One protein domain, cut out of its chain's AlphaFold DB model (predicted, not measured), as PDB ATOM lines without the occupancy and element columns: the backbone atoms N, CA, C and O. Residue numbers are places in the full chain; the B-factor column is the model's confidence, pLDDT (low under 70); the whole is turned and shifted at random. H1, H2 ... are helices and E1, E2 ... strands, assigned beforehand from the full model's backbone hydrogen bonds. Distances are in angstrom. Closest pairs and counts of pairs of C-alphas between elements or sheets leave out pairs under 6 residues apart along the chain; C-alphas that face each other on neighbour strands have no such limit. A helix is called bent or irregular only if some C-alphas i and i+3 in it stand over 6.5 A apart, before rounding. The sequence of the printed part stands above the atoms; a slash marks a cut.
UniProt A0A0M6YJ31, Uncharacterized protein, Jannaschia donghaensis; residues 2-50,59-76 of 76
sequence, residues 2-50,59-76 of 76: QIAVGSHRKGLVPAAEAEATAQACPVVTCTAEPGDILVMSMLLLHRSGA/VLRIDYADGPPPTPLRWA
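AT A GLANCE: This is residues 2 to 50 and 59 to 76 of the 76 residues of an uncharacterized protein of Jannaschia donghaensis (UniProt A0A0M6YJ31). Little regular structure: a short two-strand pair, E1 and E2, and two short helices make a small cluster, from which residues 30 to 50 swing out as a long loop and return beside E1. After a cut, residues 59 to 76 form a tail, of which 66 to 74 stick out. The 67 printed residues include E1, H1, H2, E2 in that order, antiparallel strands, mixed class, with 19 residues in named elements; the whole is loose, radius of gyration of the C-alphas 13.9 A, spanning 33 by 33 by 21 A.

IN THESE COORDINATES: E1, residues 2 to 4, begins at C-alpha 2 (136.161, 138.053, 138.131) and is 6.9 A long. H1, residues 7 to 10, is 5.6 A; H2, residues 15 to 23, is 13.7 A and irregular, with C-alphas 16 and 19 7.3 A apart. E2, residues 27 to 29, is 6.8 A, ending at C-alpha 29 (137.406, 138.780, 133.940).

HOW THE PARTS SIT: E1 and E2 are antiparallel at 156 degrees, with N 3 and O 28 2.9 A apart, within hydrogen-bond range. Residues 2 to 3 also pair antiparallel with 46 to 47. The closest C-alphas of E1 and H2, Ala 4 and Ala 22, are 5.2 A apart. H1 and H2 are close but not clearly touching, closest C-alphas Ser 7 and Ala 22, 6.7 A; H1 and E2 are apart. H2 has 3 of 5 O i to N i+4 pairs within range; H1 is too short for one.

THE WHOLE: C-alphas 33 and 71, the farthest apart, are 37.1 A apart. Residues 51 to 58 are not printed; C-alphas 50 and 59 are 15.3 A apart. The three links between named elements are tight. No printed residue is under 70 in pLDDT.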
ATOM      1  N   GLN A   2     135.194 136.984 137.846       95.81
ATOM      2  CA  GLN A   2     136.161 138.053 138.131       95.81
ATOM      3  C   GLN A   2     137.141 137.597 139.206       95.81
ATOM      4  O   GLN A   2     136.717 137.058 140.228       95.81
ATOM      5  N   ILE A   3     138.434 137.801 138.964       97.06
ATOM      6  CA  ILE A   3     139.526 137.295 139.797       97.06
ATOM      7  C   ILE A   3     140.465 138.450 140.142       97.06
ATOM      8  O   ILE A   3     140.957 139.131 139.243       97.06
ATOM      9  N   ALA A   4     140.736 138.640 141.432       97.75
ATOM     10  CA  ALA A   4     141.774 139.541 141.923       97.75
ATOM     11  C   ALA A   4     143.132 138.823 141.856       97.75
ATOM     12  O   ALA A   4     143.485 138.027 142.733       97.75
ATOM     13  N   VAL A   5     143.879 139.047 140.777       97.06
ATOM     14  CA  VAL A   5     145.107 138.313 140.457       97.06
ATOM     15  C   VAL A   5     146.168 138.554 141.534       97.06
ATOM     16  O   VAL A   5     146.439 139.683 141.926       97.06
ATOM     17  N   GLY A   6     146.771 137.470 142.027       96.56
ATOM     18  CA  GLY A   6     147.808 137.518 143.067       96.56
ATOM     19  C   GLY A   6     147.294 137.581 144.511       96.56
ATOM     20  O   GLY A   6     148.090 137.388 145.429       96.56
ATOM     21  N   SER A   7     145.986 137.760 144.734       97.56
ATOM     22  CA  SER A   7     145.397 137.844 146.085       97.56
ATOM     23  C   SER A   7     145.653 136.605 146.956       97.56
ATOM     24  O   SER A   7     145.873 136.747 148.154       97.56
ATOM     25  N   HIS A   8     145.766 135.413 146.362       96.38
ATOM     26  CA  HIS A   8     146.117 134.168 147.065       96.38
ATOM     27  C   HIS A   8     147.444 134.230 147.841       96.38
ATOM     28  O   HIS A   8     147.660 133.450 148.762       96.38
ATOM     29  N   ARG A   9     148.343 135.158 147.486       96.31
ATOM     30  CA  ARG A   9     149.640 135.350 148.153       96.31
ATOM     31  C   ARG A   9     149.537 136.168 149.442       96.31
ATOM     32  O   ARG A   9     150.538 136.313 150.136       96.31
ATOM     33  N   LYS A  10     148.364 136.735 149.748       94.62
ATOM     34  CA  LYS A  10     148.113 137.529 150.961       94.62
ATOM     35  C   LYS A  10     147.852 136.663 152.198       94.62
ATOM     36  O   LYS A  10     147.855 137.191 153.302       94.62
ATOM     37  N   GLY A  11     147.686 135.350 152.026       92.88
ATOM     38  CA  GLY A  11     147.397 134.431 153.122       92.88
ATOM     39  C   GLY A  11     145.956 134.570 153.609       92.88
ATOM     40  O   GLY A  11     145.032 134.654 152.803       92.88
ATOM     41  N   LEU A  12     145.766 134.561 154.930       94.44
ATOM     42  CA  LEU A  12     144.451 134.718 155.543       94.44
ATOM     43  C   LEU A  12     143.955 136.159 155.368       94.44
ATOM     44  O   LEU A  12     144.569 137.089 155.883       94.44
ATOM     45  N   VAL A  13     142.822 136.324 154.689       96.00
ATOM     46  CA  VAL A  13     142.146 137.616 154.529       96.00
ATOM     47  C   VAL A  13     140.843 137.581 155.331       96.00
ATOM     48  O   VAL A  13     139.977 136.756 155.025       96.00
ATOM     49  N   PRO A  14     140.673 138.439 156.353       96.75
ATOM     50  CA  PRO A  14     139.405 138.561 157.061       96.75
ATOM     51  C   PRO A  14     138.265 138.919 156.104       96.75
ATOM     52  O   PRO A  14     138.440 139.724 155.191       96.75
ATOM     53  N   ALA A  15     137.070 138.366 156.327       96.06
ATOM     54  CA  ALA A  15     135.933 138.581 155.427       96.06
ATOM     55  C   ALA A  15     135.589 140.073 155.242       96.06
ATOM     56  O   ALA A  15     135.290 140.501 154.131       96.06
ATOM     57  N   ALA A  16     135.701 140.873 156.309       97.94
ATOM     58  CA  ALA A  16     135.467 142.318 156.267       97.94
ATOM     59  C   ALA A  16     136.489 143.087 155.404       97.94
ATOM     60  O   ALA A  16     136.206 144.191 154.951       97.94
ATOM     61  N   GLU A  17     137.664 142.505 155.154       97.38
ATOM     62  CA  GLU A  17     138.751 143.109 154.374       97.38
ATOM     63  C   GLU A  17     138.825 142.563 152.942       97.38
ATOM     64  O   GLU A  17     139.627 143.042 152.135       97.38
ATOM     65  N   ALA A  18     138.005 141.563 152.602       96.38
ATOM     66  CA  ALA A  18     138.077 140.867 151.322       96.38
ATOM     67  C   ALA A  18     137.872 141.813 150.132       96.38
ATOM     68  O   ALA A  18     138.617 141.746 149.154       96.38
ATOM     69  N   GLU A  19     136.906 142.729 150.221       96.25
ATOM     70  CA  GLU A  19     136.640 143.690 149.150       96.25
ATOM     71  C   GLU A  19     137.812 144.655 148.946       96.25
ATOM     72  O   GLU A  19     138.331 144.761 147.833       96.25
ATOM     73  N   ALA A  20     138.287 145.295 150.019       97.44
ATOM     74  CA  ALA A  20     139.422 146.214 149.955       97.44
ATOM     75  C   ALA A  20     140.694 145.515 149.436       97.44
ATOM     76  O   ALA A  20     141.411 146.047 148.587       97.44
ATOM     77  N   THR A  21     140.940 144.281 149.882       97.38
ATOM     78  CA  THR A  21     142.076 143.467 149.426       97.38
ATOM     79  C   THR A  21     141.974 143.133 147.939       97.38
ATOM     80  O   THR A  21     142.972 143.206 147.218       97.38
ATOM     81  N   ALA A  22     140.779 142.782 147.456       97.06
ATOM     82  CA  ALA A  22     140.549 142.488 146.046       97.06
ATOM     83  C   ALA A  22     140.729 143.734 145.163       97.06
ATOM     84  O   ALA A  22     141.352 143.635 144.108       97.06
ATOM     85  N   GLN A  23     140.239 144.899 145.604       96.31
ATOM     86  CA  GLN A  23     140.371 146.178 144.889       96.31
ATOM     87  C   GLN A  23     141.828 146.654 144.780       96.31
ATOM     88  O   GLN A  23     142.179 147.342 143.824       96.31
ATOM     89  N   ALA A  24     142.692 146.252 145.716       97.06
ATOM     90  CA  ALA A  24     144.126 146.534 145.675       97.06
ATOM     91  C   ALA A  24     144.921 145.621 144.713       97.06
ATOM     92  O   ALA A  24     146.138 145.770 144.590       97.06
ATOM     93  N   CYS A  25     144.268 144.660 144.050       97.25
ATOM     94  CA  CYS A  25     144.889 143.749 143.090       97.25
ATOM     95  C   CYS A  25     144.426 144.057 141.655       97.25
ATOM     96  O   CYS A  25     143.303 144.525 141.459       97.25
ATOM     97  N   PRO A  26     145.217 143.717 140.620       97.56
ATOM     98  CA  PRO A  26     144.710 143.679 139.252       97.56
ATOM     99  C   PRO A  26     143.516 142.721 139.146       97.56
ATOM    100  O   PRO A  26     143.599 141.573 139.586       97.56
ATOM    101  N   VAL A  27     142.416 143.175 138.545       96.25
ATOM    102  CA  VAL A  27     141.209 142.359 138.359       96.25
ATOM    103  C   VAL A  27     141.095 141.920 136.905       96.25
ATOM    104  O   VAL A  27     141.103 142.749 135.999       96.25
ATOM    105  N   VAL A  28     140.941 140.614 136.691       95.69
ATOM    106  CA  VAL A  28     140.716 140.020 135.366       95.69
ATOM    107  C   VAL A  28     139.358 139.333 135.331       95.69
ATOM    108  O   VAL A  28     138.980 138.619 136.264       95.69
ATOM    109  N   THR A  29     138.627 139.533 134.235       95.00
ATOM    110  CA  THR A  29     137.406 138.780 133.940       95.00
ATOM    111  C   THR A  29     137.753 137.588 133.051       95.00
ATOM    112  O   THR A  29     138.096 137.765 131.889       95.00
ATOM    113  N   CYS A  30     137.629 136.375 133.584       93.44
ATOM    114  CA  CYS A  30     137.729 135.133 132.821       93.44
ATOM    115  C   CYS A  30     136.348 134.753 132.274       93.44
ATOM    116  O   CYS A  30     135.433 134.442 133.050       93.44
ATOM    117  N   THR A  31     136.187 134.809 130.957       93.12
ATOM    118  CA  THR A  31     135.039 134.257 130.226       93.12
ATOM    119  C   THR A  31     135.282 132.784 129.909       93.12
ATOM    120  O   THR A  31     136.430 132.351 129.887       93.12
ATOM    121  N   ALA A  32     134.208 132.021 129.724       92.69
ATOM    122  CA  ALA A  32     134.273 130.593 129.440       92.69
ATOM    123  C   ALA A  32     133.042 130.168 128.628       92.69
ATOM    124  O   ALA A  32     131.932 130.621 128.927       92.69
ATOM    125  N   GLU A  33     133.247 129.297 127.649       93.38
ATOM    126  CA  GLU A  33     132.217 128.564 126.915       93.38
ATOM    127  C   GLU A  33     131.977 127.176 127.544       93.38
ATOM    128  O   GLU A  33     132.783 126.704 128.355       93.38
ATOM    129  N   PRO A  34     130.861 126.490 127.229       93.44
ATOM    130  CA  PRO A  34     130.663 125.110 127.663       93.44
ATOM    131  C   PRO A  34     131.832 124.212 127.228       93.44
ATOM    132  O   PRO A  34     132.113 124.079 126.042       93.44
ATOM    133  N   GLY A  35     132.488 123.577 128.201       95.25
ATOM    134  CA  GLY A  35     133.675 122.743 127.978       95.25
ATOM    135  C   GLY A  35     134.995 123.406 128.378       95.25
ATOM    136  O   GLY A  35     135.973 122.691 128.597       95.25
ATOM    137  N   ASP A  36     135.022 124.727 128.566       96.94
ATOM    138  CA  ASP A  36     136.206 125.423 129.068       96.94
ATOM    139  C   ASP A  36     136.494 125.083 130.534       96.94
ATOM    140  O   ASP A  36     135.594 124.881 131.356       96.94
ATOM    141  N   ILE A  37     137.784 125.084 130.879       95.94
ATOM    142  CA  ILE A  37     138.268 124.802 132.230       95.94
ATOM    143  C   ILE A  37     138.941 126.045 132.798       95.94
ATOM    144  O   ILE A  37     139.905 126.570 132.242       95.94
ATOM    145  N   LEU A  38     138.472 126.475 133.967       94.44
ATOM    146  CA  LEU A  38     139.115 127.518 134.754       94.44
ATOM    147  C   LEU A  38     139.939 126.887 135.878       94.44
ATOM    148  O   LEU A  38     139.383 126.403 136.862       94.44
ATOM    149  N   VAL A  39     141.264 126.929 135.746       95.00
ATOM    150  CA  VAL A  39     142.200 126.487 136.789       95.00
ATOM    151  C   VAL A  39     142.659 127.696 137.596       95.00
ATOM    152  O   VAL A  39     143.132 128.683 137.033       95.00
ATOM    153  N   MET A  40     142.520 127.640 138.922       93.75
ATOM    154  CA  MET A  40     142.901 128.744 139.802       93.75
ATOM    155  C   MET A  40     143.376 128.247 141.170       93.75
ATOM    156  O   MET A  40     142.948 127.198 141.644       93.75
ATOM    157  N   SER A  41     144.232 129.023 141.837       94.06
ATOM    158  CA  SER A  41     144.575 128.778 143.240       94.06
ATOM    159  C   SER A  41     143.378 129.073 144.146       94.06
ATOM    160  O   SER A  41     142.793 130.150 144.060       94.06
ATOM    161  N   MET A  42     143.067 128.155 145.062       89.56
ATOM    162  CA  MET A  42     141.878 128.217 145.927       89.56
ATOM    163  C   MET A  42     141.745 129.498 146.760       89.56
ATOM    164  O   MET A  42     140.632 129.952 147.008       89.56
ATOM    165  N   LEU A  43     142.866 130.099 147.168       93.94
ATOM    166  CA  LEU A  43     142.882 131.322 147.980       93.94
ATOM    167  C   LEU A  43     142.729 132.616 147.159       93.94
ATOM    168  O   LEU A  43     142.821 133.707 147.717       93.94
ATOM    169  N   LEU A  44     142.543 132.537 145.837       96.50
ATOM    170  CA  LEU A  44     142.262 133.725 145.034       96.50
ATOM    171  C   LEU A  44     140.903 134.303 145.429       96.50
ATOM    172  O   LEU A  44     139.884 133.621 145.330       96.50
ATOM    173  N   LEU A  45     140.881 135.585 145.789       97.38
ATOM    174  CA  LEU A  45     139.643 136.339 145.925       97.38
ATOM    175  C   LEU A  45     138.989 136.462 144.548       97.38
ATOM    176  O   LEU A  45     139.606 136.901 143.570       97.38
ATOM    177  N   HIS A  46     137.730 136.050 144.475       96.56
ATOM    178  CA  HIS A  46     136.988 135.982 143.231       96.56
ATOM    179  C   HIS A  46     135.505 136.250 143.458       96.56
ATOM    180  O   HIS A  46     134.974 136.032 144.546       96.56
ATOM    181  N   ARG A  47     134.818 136.697 142.408       94.88
ATOM    182  CA  ARG A  47     133.365 136.874 142.420       94.88
ATOM    183  C   ARG A  47     132.740 136.541 141.075       94.88
ATOM    184  O   ARG A  47     133.349 136.718 140.016       94.88
ATOM    185  N   SER A  48     131.490 136.107 141.112       89.81
ATOM    186  CA  SER A  48     130.604 136.153 139.953       89.81
ATOM    187  C   SER A  48     129.766 137.426 140.009       89.81
ATOM    188  O   SER A  48     129.271 137.795 141.072       89.81
ATOM    189  N   GLY A  49     129.597 138.093 138.868       85.75
ATOM    190  CA  GLY A  49     128.548 139.102 138.730       85.75
ATOM    191  C   GLY A  49     127.161 138.463 138.824       85.75
ATOM    192  O   GLY A  49     127.026 137.246 138.665       85.75
ATOM    193  N   ALA A  50     126.145 139.290 139.072       86.75
ATOM    194  CA  ALA A  50     124.755 138.861 138.973       86.75
ATOM    195  C   ALA A  50     124.462 138.343 137.556       86.75
ATOM    196  O   ALA A  50     124.977 138.886 136.574       86.75
ATOM    197  N   VAL A  59     127.927 124.582 136.352       92.25
ATOM    198  CA  VAL A  59     129.386 124.493 136.519       92.25
ATOM    199  C   VAL A  59     129.707 123.311 137.429       92.25
ATOM    200  O   VAL A  59     129.102 123.178 138.492       92.25
ATOM    201  N   LEU A  60     130.678 122.483 137.038       94.38
ATOM    202  CA  LEU A  60     131.282 121.481 137.916       94.38
ATOM    203  C   LEU A  60     132.548 122.073 138.542       94.38
ATOM    204  O   LEU A  60     133.456 122.494 137.828       94.38
ATOM    205  N   ARG A  61     132.607 122.101 139.875       93.38
ATOM    206  CA  ARG A  61     133.797 122.512 140.624       93.38
ATOM    207  C   ARG A  61     134.469 121.285 141.221       93.38
ATOM    208  O   ARG A  61     133.806 120.484 141.869       93.38
ATOM    209  N   ILE A  62     135.777 121.181 141.018       93.25
ATOM    210  CA  ILE A  62     136.619 120.145 141.611       93.25
ATOM    211  C   ILE A  62     137.748 120.859 142.344       93.25
ATOM    212  O   ILE A  62     138.499 121.614 141.725       93.25
ATOM    213  N   ASP A  63     137.855 120.623 143.648       91.94
ATOM    214  CA  ASP A  63     138.930 121.165 144.470       91.94
ATOM    215  C   ASP A  63     140.008 120.088 144.661       91.94
ATOM    216  O   ASP A  63     139.708 118.936 144.972       91.94
ATOM    217  N   TYR A  64     141.268 120.474 144.470       91.62
ATOM    218  CA  TYR A  64     142.429 119.604 144.655       91.62
ATOM    219  C   TYR A  64     143.255 120.096 145.842       91.62
ATOM    220  O   TYR A  64     143.460 121.300 146.008       91.62
ATOM    221  N   ALA A  65     143.762 119.157 146.638       91.88
ATOM    222  CA  ALA A  65     144.715 119.415 147.709       91.88
ATOM    223  C   ALA A  65     145.845 118.380 147.661       91.88
ATOM    224  O   ALA A  65     145.678 117.282 147.131       91.88
ATOM    225  N   ASP A  66     146.990 118.735 148.231       92.62
ATOM    226  CA  ASP A  66     148.162 117.870 148.384       92.62
ATOM    227  C   ASP A  66     147.984 116.786 149.464       92.62
ATOM    228  O   ASP A  66     148.814 115.885 149.586       92.62
ATOM    229  N   GLY A  67     146.882 116.831 150.216       91.38
ATOM    230  CA  GLY A  67     146.529 115.843 151.223       91.38
ATOM    231  C   GLY A  67     145.051 115.885 151.626       91.38
ATOM    232  O   GLY A  67     144.259 116.658 151.079       91.38
ATOM    233  N   PRO A  68     144.645 115.036 152.584       91.62
ATOM    234  CA  PRO A  68     143.302 115.085 153.149       91.62
ATOM    235  C   PRO A  68     143.082 116.392 153.933       91.62
ATOM    236  O   PRO A  68     144.032 116.944 154.493       91.62
ATOM    237  N   PRO A  69     141.835 116.883 154.026       90.88
ATOM    238  CA  PRO A  69     141.531 118.089 154.774       90.88
ATOM    239  C   PRO A  69     141.831 117.874 156.267       90.88
ATOM    240  O   PRO A  69     141.704 116.753 156.778       90.88
ATOM    241  N   PRO A  70     142.229 118.933 156.992       90.75
ATOM    242  CA  PRO A  70     142.570 118.823 158.403       90.75
ATOM    243  C   PRO A  70     141.345 118.429 159.234       90.75
ATOM    244  O   PRO A  70     140.218 118.815 158.934       90.75
ATOM    245  N   THR A  71     141.556 117.693 160.324       92.25
ATOM    246  CA  THR A  71     140.466 117.332 161.248       92.25
ATOM    247  C   THR A  71     139.812 118.597 161.830       92.25
ATOM    248  O   THR A  71     140.540 119.505 162.228       92.25
ATOM    249  N   PRO A  72     138.465 118.675 161.913       94.56
ATOM    250  CA  PRO A  72     137.477 117.616 161.659       94.56
ATOM    251  C   PRO A  72     136.911 117.570 160.230       94.56
ATOM    252  O   PRO A  72     135.986 116.802 159.977       94.56
ATOM    253  N   LEU A  73     137.442 118.360 159.297       93.06
ATOM    254  CA  LEU A  73     136.931 118.440 157.930       93.06
ATOM    255  C   LEU A  73     137.119 117.109 157.182       93.06
ATOM    256  O   LEU A  73     138.037 116.330 157.458       93.06
ATOM    257  N   ARG A  74     136.212 116.835 156.243       91.62
ATOM    258  CA  ARG A  74     136.209 115.666 155.353       91.62
ATOM    259  C   ARG A  74     135.774 116.113 153.963       91.62
ATOM    260  O   ARG A  74     135.003 117.063 153.845       91.62
ATOM    261  N   TRP A  75     136.270 115.430 152.935       87.75
ATOM    262  CA  TRP A  75     135.702 115.549 151.595       87.75
ATOM    263  C   TRP A  75     134.260 115.021 151.600       87.75
ATOM    264  O   TRP A  75     133.953 114.113 152.379       87.75
ATOM    265  N   ALA A  76     133.403 115.631 150.783       81.25
ATOM    266  CA  ALA A  76     132.019 115.206 150.577       81.25
ATOM    267  C   ALA A  76     131.933 114.074 149.548       81.25
ATOM    268  O   ALA A  76     132.781 114.063 148.625       81.25
TER     269      ALA A  76